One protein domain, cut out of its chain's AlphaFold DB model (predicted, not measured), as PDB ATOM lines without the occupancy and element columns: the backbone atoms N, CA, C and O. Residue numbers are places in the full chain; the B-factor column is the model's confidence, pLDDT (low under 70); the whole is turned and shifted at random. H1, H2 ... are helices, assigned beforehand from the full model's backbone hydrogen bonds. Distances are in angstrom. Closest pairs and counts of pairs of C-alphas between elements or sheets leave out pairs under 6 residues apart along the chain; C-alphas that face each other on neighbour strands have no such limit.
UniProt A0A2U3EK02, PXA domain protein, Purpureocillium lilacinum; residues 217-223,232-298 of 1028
ATOM      1  N   VAL A 217     -41.742 -28.568 -13.254       81.25
ATOM      2  CA  VAL A 217     -42.861 -28.922 -14.146       81.25
ATOM      3  C   VAL A 217     -42.514 -28.682 -15.614       81.25
ATOM      4  O   VAL A 217     -42.813 -29.540 -16.429       81.25
ATOM      5  N   LEU A 218     -41.909 -27.537 -15.949       80.50
ATOM      6  CA  LEU A 218     -41.737 -27.062 -17.332       80.50
ATOM      7  C   LEU A 218     -40.301 -27.205 -17.872       80.50
ATOM      8  O   LEU A 218     -40.058 -26.904 -19.035       80.50
ATOM      9  N   CYS A 219     -39.326 -27.599 -17.041       74.94
ATOM     10  CA  CYS A 219     -37.902 -27.667 -17.420       74.94
ATOM     11  C   CYS A 219     -37.229 -28.966 -16.928       74.94
ATOM     12  O   CYS A 219     -36.052 -28.968 -16.563       74.94
ATOM     13  N   SER A 220     -37.994 -30.063 -16.889       63.66
ATOM     14  CA  SER A 220     -37.645 -31.360 -16.290       63.66
ATOM     15  C   SER A 220     -36.209 -31.826 -16.601       63.66
ATOM     16  O   SER A 220     -35.388 -31.973 -15.688       63.66
ATOM     17  N   GLN A 221     -35.862 -31.964 -17.887       54.94
ATOM     18  CA  GLN A 221     -34.573 -32.527 -18.322       54.94
ATOM     19  C   GLN A 221     -33.355 -31.657 -17.966       54.94
ATOM     20  O   GLN A 221     -32.308 -32.184 -17.591       54.94
ATOM     21  N   GLN A 222     -33.484 -30.325 -18.008       55.06
ATOM     22  CA  GLN A 222     -32.372 -29.400 -17.726       55.06
ATOM     23  C   GLN A 222     -31.920 -29.428 -16.254       55.06
ATOM     24  O   GLN A 222     -30.853 -28.917 -15.924       55.06
ATOM     25  N   SER A 223     -32.687 -30.061 -15.360       45.06
ATOM     26  CA  SER A 223     -32.273 -30.286 -13.969       45.06
ATOM     27  C   SER A 223     -31.194 -31.370 -13.794       45.06
ATOM     28  O   SER A 223     -30.634 -31.492 -12.703       45.06
ATOM     29  N   THR A 232     -29.393 -20.857 -14.138       59.22
ATOM     30  CA  THR A 232     -29.799 -19.918 -15.195       59.22
ATOM     31  C   THR A 232     -31.156 -19.283 -14.859       59.22
ATOM     32  O   THR A 232     -32.043 -19.972 -14.323       59.22
ATOM     33  N   PRO A 233     -31.346 -17.971 -15.090       62.09
ATOM     34  CA  PRO A 233     -32.637 -17.324 -14.889       62.09
ATOM     35  C   PRO A 233     -33.693 -17.979 -15.787       62.09
ATOM     36  O   PRO A 233     -33.409 -18.396 -16.904       62.09
ATOM     37  N   ILE A 234     -34.928 -18.090 -15.293       67.31
ATOM     38  CA  ILE A 234     -36.020 -18.739 -16.045       67.31
ATOM     39  C   ILE A 234     -36.326 -17.974 -17.344       67.31
ATOM     40  O   ILE A 234     -36.705 -18.581 -18.339       67.31
ATOM     41  N   ASP A 235     -36.050 -16.673 -17.339       65.19
ATOM     42  CA  ASP A 235     -36.161 -15.738 -18.460       65.19
ATOM     43  C   ASP A 235     -35.254 -16.095 -19.664       65.19
ATOM     44  O   ASP A 235     -35.493 -15.612 -20.767       65.19
ATOM     45  N   GLU A 236     -34.226 -16.936 -19.470       67.69
ATOM     46  CA  GLU A 236     -33.374 -17.497 -20.537       67.69
ATOM     47  C   GLU A 236     -33.835 -18.892 -21.006       67.69
ATOM     48  O   GLU A 236     -33.361 -19.383 -22.028       67.69
ATOM     49  N   LEU A 237     -34.732 -19.552 -20.260       72.56
ATOM     50  CA  LEU A 237     -35.147 -20.944 -20.494       72.56
ATOM     51  C   LEU A 237     -36.552 -21.080 -21.088       72.56
ATOM     52  O   LEU A 237     -36.841 -22.091 -21.723       72.56
ATOM     53  N   LEU A 238     -37.435 -20.103 -20.856       81.12
ATOM     54  CA  LEU A 238     -38.823 -20.111 -21.321       81.12
ATOM     55  C   LEU A 238     -39.133 -18.829 -22.120       81.12
ATOM     56  O   LEU A 238     -38.654 -17.755 -21.755       81.12
ATOM     57  N   PRO A 239     -39.940 -18.904 -23.197       84.38
ATOM     58  CA  PRO A 239     -40.221 -17.757 -24.057       84.38
ATOM     59  C   PRO A 239     -41.111 -16.739 -23.317       84.38
ATOM     60  O   PRO A 239     -42.280 -17.059 -23.085       84.38
ATOM     61  N   PRO A 240     -40.631 -15.519 -22.979       84.38
ATOM     62  CA  PRO A 240     -41.319 -14.605 -22.057       84.38
ATOM     63  C   PRO A 240     -42.764 -14.321 -22.479       84.38
ATOM     64  O   PRO A 240     -43.023 -14.064 -23.656       84.38
ATOM     65  N   LEU A 241     -43.690 -14.383 -21.525       82.88
ATOM     66  CA  LEU A 241     -45.136 -14.237 -21.723       82.88
ATOM     67  C   LEU A 241     -45.541 -12.762 -21.846       82.88
ATOM     68  O   LEU A 241     -46.463 -12.421 -22.585       82.88
ATOM     69  N   THR A 242     -44.843 -11.877 -21.130       84.38
ATOM     70  CA  THR A 242     -45.079 -10.430 -21.141       84.38
ATOM     71  C   THR A 242     -43.761  -9.658 -21.122       84.38
ATOM     72  O   THR A 242     -42.671 -10.196 -20.952       84.38
ATOM     73  N   SER A 243     -43.850  -8.338 -21.231       82.50
ATOM     74  CA  SER A 243     -42.736  -7.404 -21.045       82.50
ATOM     75  C   SER A 243     -42.141  -7.335 -19.624       82.50
ATOM     76  O   SER A 243     -41.322  -6.446 -19.360       82.50
ATOM     77  N   ARG A 244     -42.581  -8.177 -18.674       81.00
ATOM     78  CA  ARG A 244     -42.193  -8.098 -17.256       81.00
ATOM     79  C   ARG A 244     -41.950  -9.466 -16.620       81.00
ATOM     80  O   ARG A 244     -42.874 -10.112 -16.137       81.00
ATOM     81  N   ASN A 245     -40.676  -9.791 -16.435       85.06
ATOM     82  CA  ASN A 245     -40.167 -10.997 -15.776       85.06
ATOM     83  C   ASN A 245     -40.816 -11.226 -14.383       85.06
ATOM     84  O   ASN A 245     -41.219 -12.339 -14.049       85.06
ATOM     85  N   ASP A 246     -41.024 -10.160 -13.591       80.44
ATOM     86  CA  ASP A 246     -41.723 -10.198 -12.285       80.44
ATOM     87  C   ASP A 246     -43.161 -10.748 -12.356       80.44
ATOM     88  O   ASP A 246     -43.685 -11.277 -11.366       80.44
ATOM     89  N   VAL A 247     -43.835 -10.522 -13.486       83.81
ATOM     90  CA  VAL A 247     -45.216 -10.932 -13.775       83.81
ATOM     91  C   VAL A 247     -45.205 -12.333 -14.370       83.81
ATOM     92  O   VAL A 247     -45.914 -13.205 -13.866       83.81
ATOM     93  N   ASP A 248     -44.339 -12.569 -15.353       87.31
ATOM     94  CA  ASP A 248     -44.135 -13.864 -16.002       87.31
ATOM     95  C   ASP A 248     -43.805 -14.957 -14.987       87.31
ATOM     96  O   ASP A 248     -44.404 -16.025 -15.026       87.31
ATOM     97  N   LEU A 249     -42.965 -14.670 -13.988       86.94
ATOM     98  CA  LEU A 249     -42.669 -15.596 -12.893       86.94
ATOM     99  C   LEU A 249     -43.926 -16.065 -12.132       86.94
ATOM    100  O   LEU A 249     -43.961 -17.186 -11.624       86.94
ATOM    101  N   GLN A 250     -44.965 -15.232 -12.032       86.19
ATOM    102  CA  GLN A 250     -46.237 -15.620 -11.413       86.19
ATOM    103  C   GLN A 250     -47.177 -16.294 -12.425       86.19
ATOM    104  O   GLN A 250     -47.842 -17.263 -12.065       86.19
ATOM    105  N   LEU A 251     -47.196 -15.848 -13.686       87.75
ATOM    106  CA  LEU A 251     -47.982 -16.464 -14.763       87.75
ATOM    107  C   LEU A 251     -47.504 -17.891 -15.084       87.75
ATOM    108  O   LEU A 251     -48.318 -18.811 -15.087       87.75
ATOM    109  N   TYR A 252     -46.195 -18.118 -15.225       89.00
ATOM    110  CA  TYR A 252     -45.605 -19.456 -15.341       89.00
ATOM    111  C   TYR A 252     -45.905 -20.336 -14.128       89.00
ATOM    112  O   TYR A 252     -46.005 -21.549 -14.273       89.00
ATOM    113  N   ALA A 253     -46.075 -19.766 -12.932       87.12
ATOM    114  CA  ALA A 253     -46.458 -20.545 -11.758       87.12
ATOM    115  C   ALA A 253     -47.909 -21.041 -11.839       87.12
ATOM    116  O   ALA A 253     -48.177 -22.174 -11.450       87.12
ATOM    117  N   PHE A 254     -48.831 -20.229 -12.371       84.81
ATOM    118  CA  PHE A 254     -50.187 -20.682 -12.701       84.81
ATOM    119  C   PHE A 254     -50.166 -21.717 -13.835       84.81
ATOM    120  O   PHE A 254     -50.775 -22.776 -13.700       84.81
ATOM    121  N   LEU A 255     -49.415 -21.460 -14.911       86.88
ATOM    122  CA  LEU A 255     -49.298 -22.369 -16.053       86.88
ATOM    123  C   LEU A 255     -48.685 -23.724 -15.655       86.88
ATOM    124  O   LEU A 255     -49.178 -24.764 -16.075       86.88
ATOM    125  N   ALA A 256     -47.679 -23.736 -14.778       87.12
ATOM    126  CA  ALA A 256     -47.090 -24.955 -14.219       87.12
ATOM    127  C   ALA A 256     -48.059 -25.741 -13.319       87.12
ATOM    128  O   ALA A 256     -47.963 -26.960 -13.232       87.12
ATOM    129  N   ILE A 257     -49.001 -25.083 -12.645       84.31
ATOM    130  CA  ILE A 257     -50.060 -25.782 -11.903       84.31
ATOM    131  C   ILE A 257     -51.047 -26.412 -12.902       84.31
ATOM    132  O   ILE A 257     -51.301 -27.613 -12.835       84.31
ATOM    133  N   ILE A 258     -51.501 -25.635 -13.893       82.75
ATOM    134  CA  ILE A 258     -52.447 -26.072 -14.933       82.75
ATOM    135  C   ILE A 258     -51.891 -27.237 -15.767       82.75
ATOM    136  O   ILE A 258     -52.528 -28.282 -15.837       82.75
ATOM    137  N   LEU A 259     -50.705 -27.111 -16.372       84.38
ATOM    138  CA  LEU A 259     -50.144 -28.142 -17.260       84.38
ATOM    139  C   LEU A 259     -49.797 -29.437 -16.512       84.38
ATOM    140  O   LEU A 259     -49.985 -30.525 -17.056       84.38
ATOM    141  N   ARG A 260     -49.373 -29.347 -15.244       85.19
ATOM    142  CA  ARG A 260     -49.143 -30.514 -14.375       85.19
ATOM    143  C   ARG A 260     -50.413 -31.343 -14.166       85.19
ATOM    144  O   ARG A 260     -50.357 -32.570 -14.112       85.19
ATOM    145  N   GLU A 261     -51.551 -30.676 -14.007       80.25
ATOM    146  CA  GLU A 261     -52.826 -31.305 -13.646       80.25
ATOM    147  C   GLU A 261     -53.687 -31.657 -14.858       80.25
ATOM    148  O   GLU A 261     -54.348 -32.695 -14.845       80.25
ATOM    149  N   PHE A 262     -53.649 -30.845 -15.913       78.12
ATOM    150  CA  PHE A 262     -54.460 -31.032 -17.114       78.12
ATOM    151  C   PHE A 262     -53.739 -31.781 -18.240       78.12
ATOM    152  O   PHE A 262     -54.411 -32.458 -19.005       78.12
ATOM    153  N   VAL A 263     -52.403 -31.704 -18.353       83.25
ATOM    154  CA  VAL A 263     -51.641 -32.365 -19.437       83.25
ATOM    155  C   VAL A 263     -50.783 -33.511 -18.901       83.25
ATOM    156  O   VAL A 263     -51.013 -34.669 -19.245       83.25
ATOM    157  N   GLN A 264     -49.839 -33.242 -17.992       82.12
ATOM    158  CA  GLN A 264     -48.915 -34.266 -17.471       82.12
ATOM    159  C   GLN A 264     -49.628 -35.405 -16.721       82.12
ATOM    160  O   GLN A 264     -49.107 -36.519 -16.654       82.12
ATOM    161  N   SER A 265     -50.837 -35.166 -16.202       85.25
ATOM    162  CA  SER A 265     -51.652 -36.173 -15.511       85.25
ATOM    163  C   SER A 265     -52.122 -37.330 -16.404       85.25
ATOM    164  O   SER A 265     -52.452 -38.396 -15.874       85.25
ATOM    165  N   TRP A 266     -52.130 -37.163 -17.732       84.44
ATOM    166  CA  TRP A 266     -52.377 -38.232 -18.708       84.44
ATOM    167  C   TRP A 266     -51.216 -38.395 -19.692       84.44
ATOM    168  O   TRP A 266     -50.765 -39.520 -19.887       84.44
ATOM    169  N   TYR A 267     -50.672 -37.306 -20.242       83.44
ATOM    170  CA  TYR A 267     -49.604 -37.348 -21.245       83.44
ATOM    171  C   TYR A 267     -48.332 -38.005 -20.690       83.44
ATOM    172  O   TYR A 267     -47.797 -38.929 -21.299       83.44
ATOM    173  N   GLY A 268     -47.953 -37.657 -19.451       82.50
ATOM    174  CA  GLY A 268     -46.825 -38.253 -18.721       82.50
ATOM    175  C   GLY A 268     -47.015 -39.719 -18.293       82.50
ATOM    176  O   GLY A 268     -46.142 -40.284 -17.638       82.50
ATOM    177  N   LYS A 269     -48.156 -40.345 -18.626       85.12
ATOM    178  CA  LYS A 269     -48.376 -41.803 -18.528       85.12
ATOM    179  C   LYS A 269     -48.216 -42.517 -19.876       85.12
ATOM    180  O   LYS A 269     -48.166 -43.743 -19.892       85.12
ATOM    181  N   ILE A 270     -48.206 -41.769 -20.981       83.56
ATOM    182  CA  ILE A 270     -48.156 -42.275 -22.360       83.56
ATOM    183  C   ILE A 270     -46.740 -42.120 -22.925       83.56
ATOM    184  O   ILE A 270     -46.224 -43.046 -23.542       83.56
ATOM    185  N   THR A 271     -46.103 -40.970 -22.696       82.88
ATOM    186  CA  THR A 271     -44.739 -40.669 -23.146       82.88
ATOM    187  C   THR A 271     -44.002 -39.790 -22.130       82.88
ATOM    188  O   THR A 271     -44.612 -39.197 -21.242       82.88
ATOM    189  N   THR A 272     -42.678 -39.720 -22.256       76.88
ATOM    190  CA  THR A 272     -41.787 -38.849 -21.466       76.88
ATOM    191  C   THR A 272     -41.169 -37.736 -22.317       76.88
ATOM    192  O   THR A 272     -40.096 -37.230 -21.992       76.88
ATOM    193  N   ASP A 273     -41.803 -37.413 -23.443       78.69
ATOM    194  CA  ASP A 273     -41.448 -36.243 -24.238       78.69
ATOM    195  C   ASP A 273     -41.909 -34.954 -23.532       78.69
ATOM    196  O   ASP A 273     -42.953 -34.916 -22.882       78.69
ATOM    197  N   GLU A 274     -41.110 -33.902 -23.658       77.12
ATOM    198  CA  GLU A 274     -41.374 -32.565 -23.116       77.12
ATOM    199  C   GLU A 274     -41.517 -31.529 -24.256       77.12
ATOM    200  O   GLU A 274     -41.930 -30.398 -23.999       77.12
ATOM    201  N   ALA A 275     -41.232 -31.892 -25.520       81.31
ATOM    202  CA  ALA A 275     -41.354 -30.999 -26.676       81.31
ATOM    203  C   ALA A 275     -42.798 -30.508 -26.871       81.31
ATOM    204  O   ALA A 275     -43.028 -29.308 -26.978       81.31
ATOM    205  N   PHE A 276     -43.779 -31.407 -26.762       82.69
ATOM    206  CA  PHE A 276     -45.207 -31.067 -26.787       82.69
ATOM    207  C   PHE A 276     -45.617 -30.053 -25.699       82.69
ATOM    208  O   PHE A 276     -46.469 -29.192 -25.915       82.69
ATOM    209  N   LEU A 277     -44.990 -30.105 -24.517       84.69
ATOM    210  CA  LEU A 277     -45.217 -29.101 -23.473       84.69
ATOM    211  C   LEU A 277     -44.546 -27.768 -23.825       84.69
ATOM    212  O   LEU A 277     -45.130 -26.719 -23.558       84.69
ATOM    213  N   ALA A 278     -43.367 -27.790 -24.451       84.00
ATOM    214  CA  ALA A 278     -42.705 -26.588 -24.954       84.00
ATOM    215  C   ALA A 278     -43.514 -25.898 -26.070       84.00
ATOM    216  O   ALA A 278     -43.638 -24.676 -26.036       84.00
ATOM    217  N   GLU A 279     -44.127 -26.657 -26.984       87.06
ATOM    218  CA  GLU A 279     -45.055 -26.156 -28.012       87.06
ATOM    219  C   GLU A 279     -46.258 -25.448 -27.374       87.06
ATOM    220  O   GLU A 279     -46.491 -24.272 -27.645       87.06
ATOM    221  N   ILE A 280     -46.949 -26.093 -26.423       85.62
ATOM    222  CA  ILE A 280     -48.078 -25.482 -25.695       85.62
ATOM    223  C   ILE A 280     -47.649 -24.194 -24.965       85.62
ATOM    224  O   ILE A 280     -48.369 -23.192 -24.989       85.62
ATOM    225  N   ILE A 281     -46.472 -24.182 -24.326       87.69
ATOM    226  CA  ILE A 281     -45.925 -22.976 -23.680       87.69
ATOM    227  C   ILE A 281     -45.621 -21.890 -24.722       87.69
ATOM    228  O   ILE A 281     -45.873 -20.715 -24.450       87.69
ATOM    229  N   HIS A 282     -45.111 -22.249 -25.902       87.12
ATOM    230  CA  HIS A 282     -44.797 -21.311 -26.978       87.12
ATOM    231  C   HIS A 282     -46.061 -20.683 -27.586       87.12
ATOM    232  O   HIS A 282     -46.127 -19.457 -27.693       87.12
ATOM    233  N   THR A 283     -47.105 -21.472 -27.867       85.94
ATOM    234  CA  THR A 283     -48.410 -20.951 -28.309       85.94
ATOM    235  C   THR A 283     -49.008 -20.011 -27.260       85.94
ATOM    236  O   THR A 283     -49.454 -18.908 -27.584       85.94
ATOM    237  N   ILE A 284     -48.971 -20.389 -25.976       85.88
ATOM    238  CA  ILE A 284     -49.470 -19.541 -24.880       85.88
ATOM    239  C   ILE A 284     -48.620 -18.267 -24.731       85.88
ATOM    240  O   ILE A 284     -49.176 -17.200 -24.459       85.88
ATOM    241  N   ALA A 285     -47.306 -18.325 -24.969       87.81
ATOM    242  CA  ALA A 285     -46.440 -17.147 -25.032       87.81
ATOM    243  C   ALA A 285     -46.800 -16.229 -26.213       87.81
ATOM    244  O   ALA A 285     -46.826 -15.010 -26.046       87.81
ATOM    245  N   HIS A 286     -47.146 -16.779 -27.381       86.88
ATOM    246  CA  HIS A 286     -47.644 -15.981 -28.502       86.88
ATOM    247  C   HIS A 286     -48.973 -15.299 -28.147       86.88
ATOM    248  O   HIS A 286     -49.081 -14.073 -28.235       86.88
ATOM    249  N   CYS A 287     -49.947 -16.067 -27.645       86.25
ATOM    250  CA  CYS A 287     -51.255 -15.558 -27.231       86.25
ATOM    251  C   CYS A 287     -51.131 -14.444 -26.183       86.25
ATOM    252  O   CYS A 287     -51.742 -13.390 -26.327       86.25
ATOM    253  N   THR A 288     -50.321 -14.646 -25.137       88.12
ATOM    254  CA  THR A 288     -50.149 -13.664 -24.049       88.12
ATOM    255  C   THR A 288     -49.426 -12.395 -24.502       88.12
ATOM    256  O   THR A 288     -49.839 -11.305 -24.099       88.12
ATOM    257  N   ARG A 289     -48.450 -12.486 -25.416       87.75
ATOM    258  CA  ARG A 289     -47.832 -11.312 -26.060       87.75
ATOM    259  C   ARG A 289     -48.816 -10.548 -26.942       87.75
ATOM    260  O   ARG A 289     -48.884  -9.324 -26.835       87.75
ATOM    261  N   ALA A 290     -49.580 -11.238 -27.789       86.69
ATOM    262  CA  ALA A 290     -50.603 -10.623 -28.637       86.69
ATOM    263  C   ALA A 290     -51.680  -9.926 -27.783       86.69
ATOM    264  O   ALA A 290     -52.059  -8.781 -28.052       86.69
ATOM    265  N   LEU A 291     -52.088 -10.566 -26.682       87.00
ATOM    266  CA  LEU A 291     -52.983  -9.994 -25.680       87.00
ATOM    267  C   LEU A 291     -52.368  -8.758 -25.001       87.00
ATOM    268  O   LEU A 291     -53.053  -7.746 -24.874       87.00
ATOM    269  N   GLU A 292     -51.086  -8.780 -24.608       86.25
ATOM    270  CA  GLU A 292     -50.412  -7.610 -24.018       86.25
ATOM    271  C   GLU A 292     -50.317  -6.449 -25.021       86.25
ATOM    272  O   GLU A 292     -50.562  -5.297 -24.660       86.25
ATOM    273  N   GLN A 293     -50.003  -6.723 -26.290       87.62
ATOM    274  CA  GLN A 293     -49.963  -5.708 -27.347       87.62
ATOM    275  C   GLN A 293     -51.336  -5.054 -27.563       87.62
ATOM    276  O   GLN A 293     -51.413  -3.826 -27.659       87.62
ATOM    277  N   ARG A 294     -52.420  -5.842 -27.567       85.69
ATOM    278  CA  ARG A 294     -53.803  -5.336 -27.608       85.69
ATOM    279  C   ARG A 294     -54.121  -4.519 -26.347       85.69
ATOM    280  O   ARG A 294     -54.455  -3.342 -26.459       85.69
ATOM    281  N   LEU A 295     -53.881  -5.060 -25.149       84.50
ATOM    282  CA  LEU A 295     -54.073  -4.377 -23.855       84.50
ATOM    283  C   LEU A 295     -53.299  -3.050 -23.727       84.50
ATOM    284  O   LEU A 295     -53.772  -2.135 -23.060       84.50
ATOM    285  N   ARG A 296     -52.137  -2.915 -24.380       81.75
ATOM    286  CA  ARG A 296     -51.349  -1.668 -24.445       81.75
ATOM    287  C   ARG A 296     -51.965  -0.588 -25.332       81.75
ATOM    288  O   ARG A 296     -51.721   0.591 -25.080       81.75
ATOM    289  N   LYS A 297     -52.724  -0.973 -26.362       80.75
ATOM    290  CA  LYS A 297     -53.498  -0.044 -27.205       80.75
ATOM    291  C   LYS A 297     -54.787   0.410 -26.502       80.75
ATOM    292  O   LYS A 297     -55.264   1.511 -26.769       80.75
ATOM    293  N   LEU A 298     -55.331  -0.404 -25.591       82.38
ATOM    294  CA  LEU A 298     -56.589  -0.114 -24.900       82.38
ATOM    295  C   LEU A 298     -56.492   0.962 -23.823       82.38
ATOM    296  O   LEU A 298     -55.571   1.019 -23.009       82.38
TER     297      LEU A 298
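AT A GLANCE: This is residues 217 to 223 and 232 to 298 of the 1028 residues of the protein "PXA domain protein" of Purpureocillium lilacinum (UniProt A0A2U3EK02). Two long helices, H3 and H1, cross loosely at 45 degrees and run opposite ways, with short H2 and a loop joining them at one end. Residues 217 to 223 and 232 to 244 lie along one side of this pair. The printed part has 74 residues, all helix by class, in the order H1, H2, H3. It is only just compact, close to loose, with a radius of gyration of the C-alphas of 13.2 A, and spans 43 by 25 by 17 A.

HOW THE PARTS SIT: H3, residues 275 to 297, is close to but not clearly touching H1, residues 245 to 262; their closest C-alphas, of Leu 277 and Leu 259, are 8.0 A apart. H2, residues 264 to 267, is apart from H3 and meets H1 only through their tight link. Every O i to N i+4 pair is within hydrogen-bond range in H3, 12 of 14 in H1; H2 is too short for one.

IN THESE COORDINATES: H3 measures 33.3 A, from C-alpha 275 at (-41.354, -30.999, -26.676) to C-alpha 297 at (-53.498, -0.044, -27.205). H1 measures 24.6 A, H2 4.9 A.

THE WHOLE: The farthest C-alphas, of Ile 270 and Leu 298, are 43.1 A apart. Residues 224 to 231 are cut out, a C-alpha gap of 10.7 A. pLDDT is under 70 at residues 220 to 223 and 232 to 236.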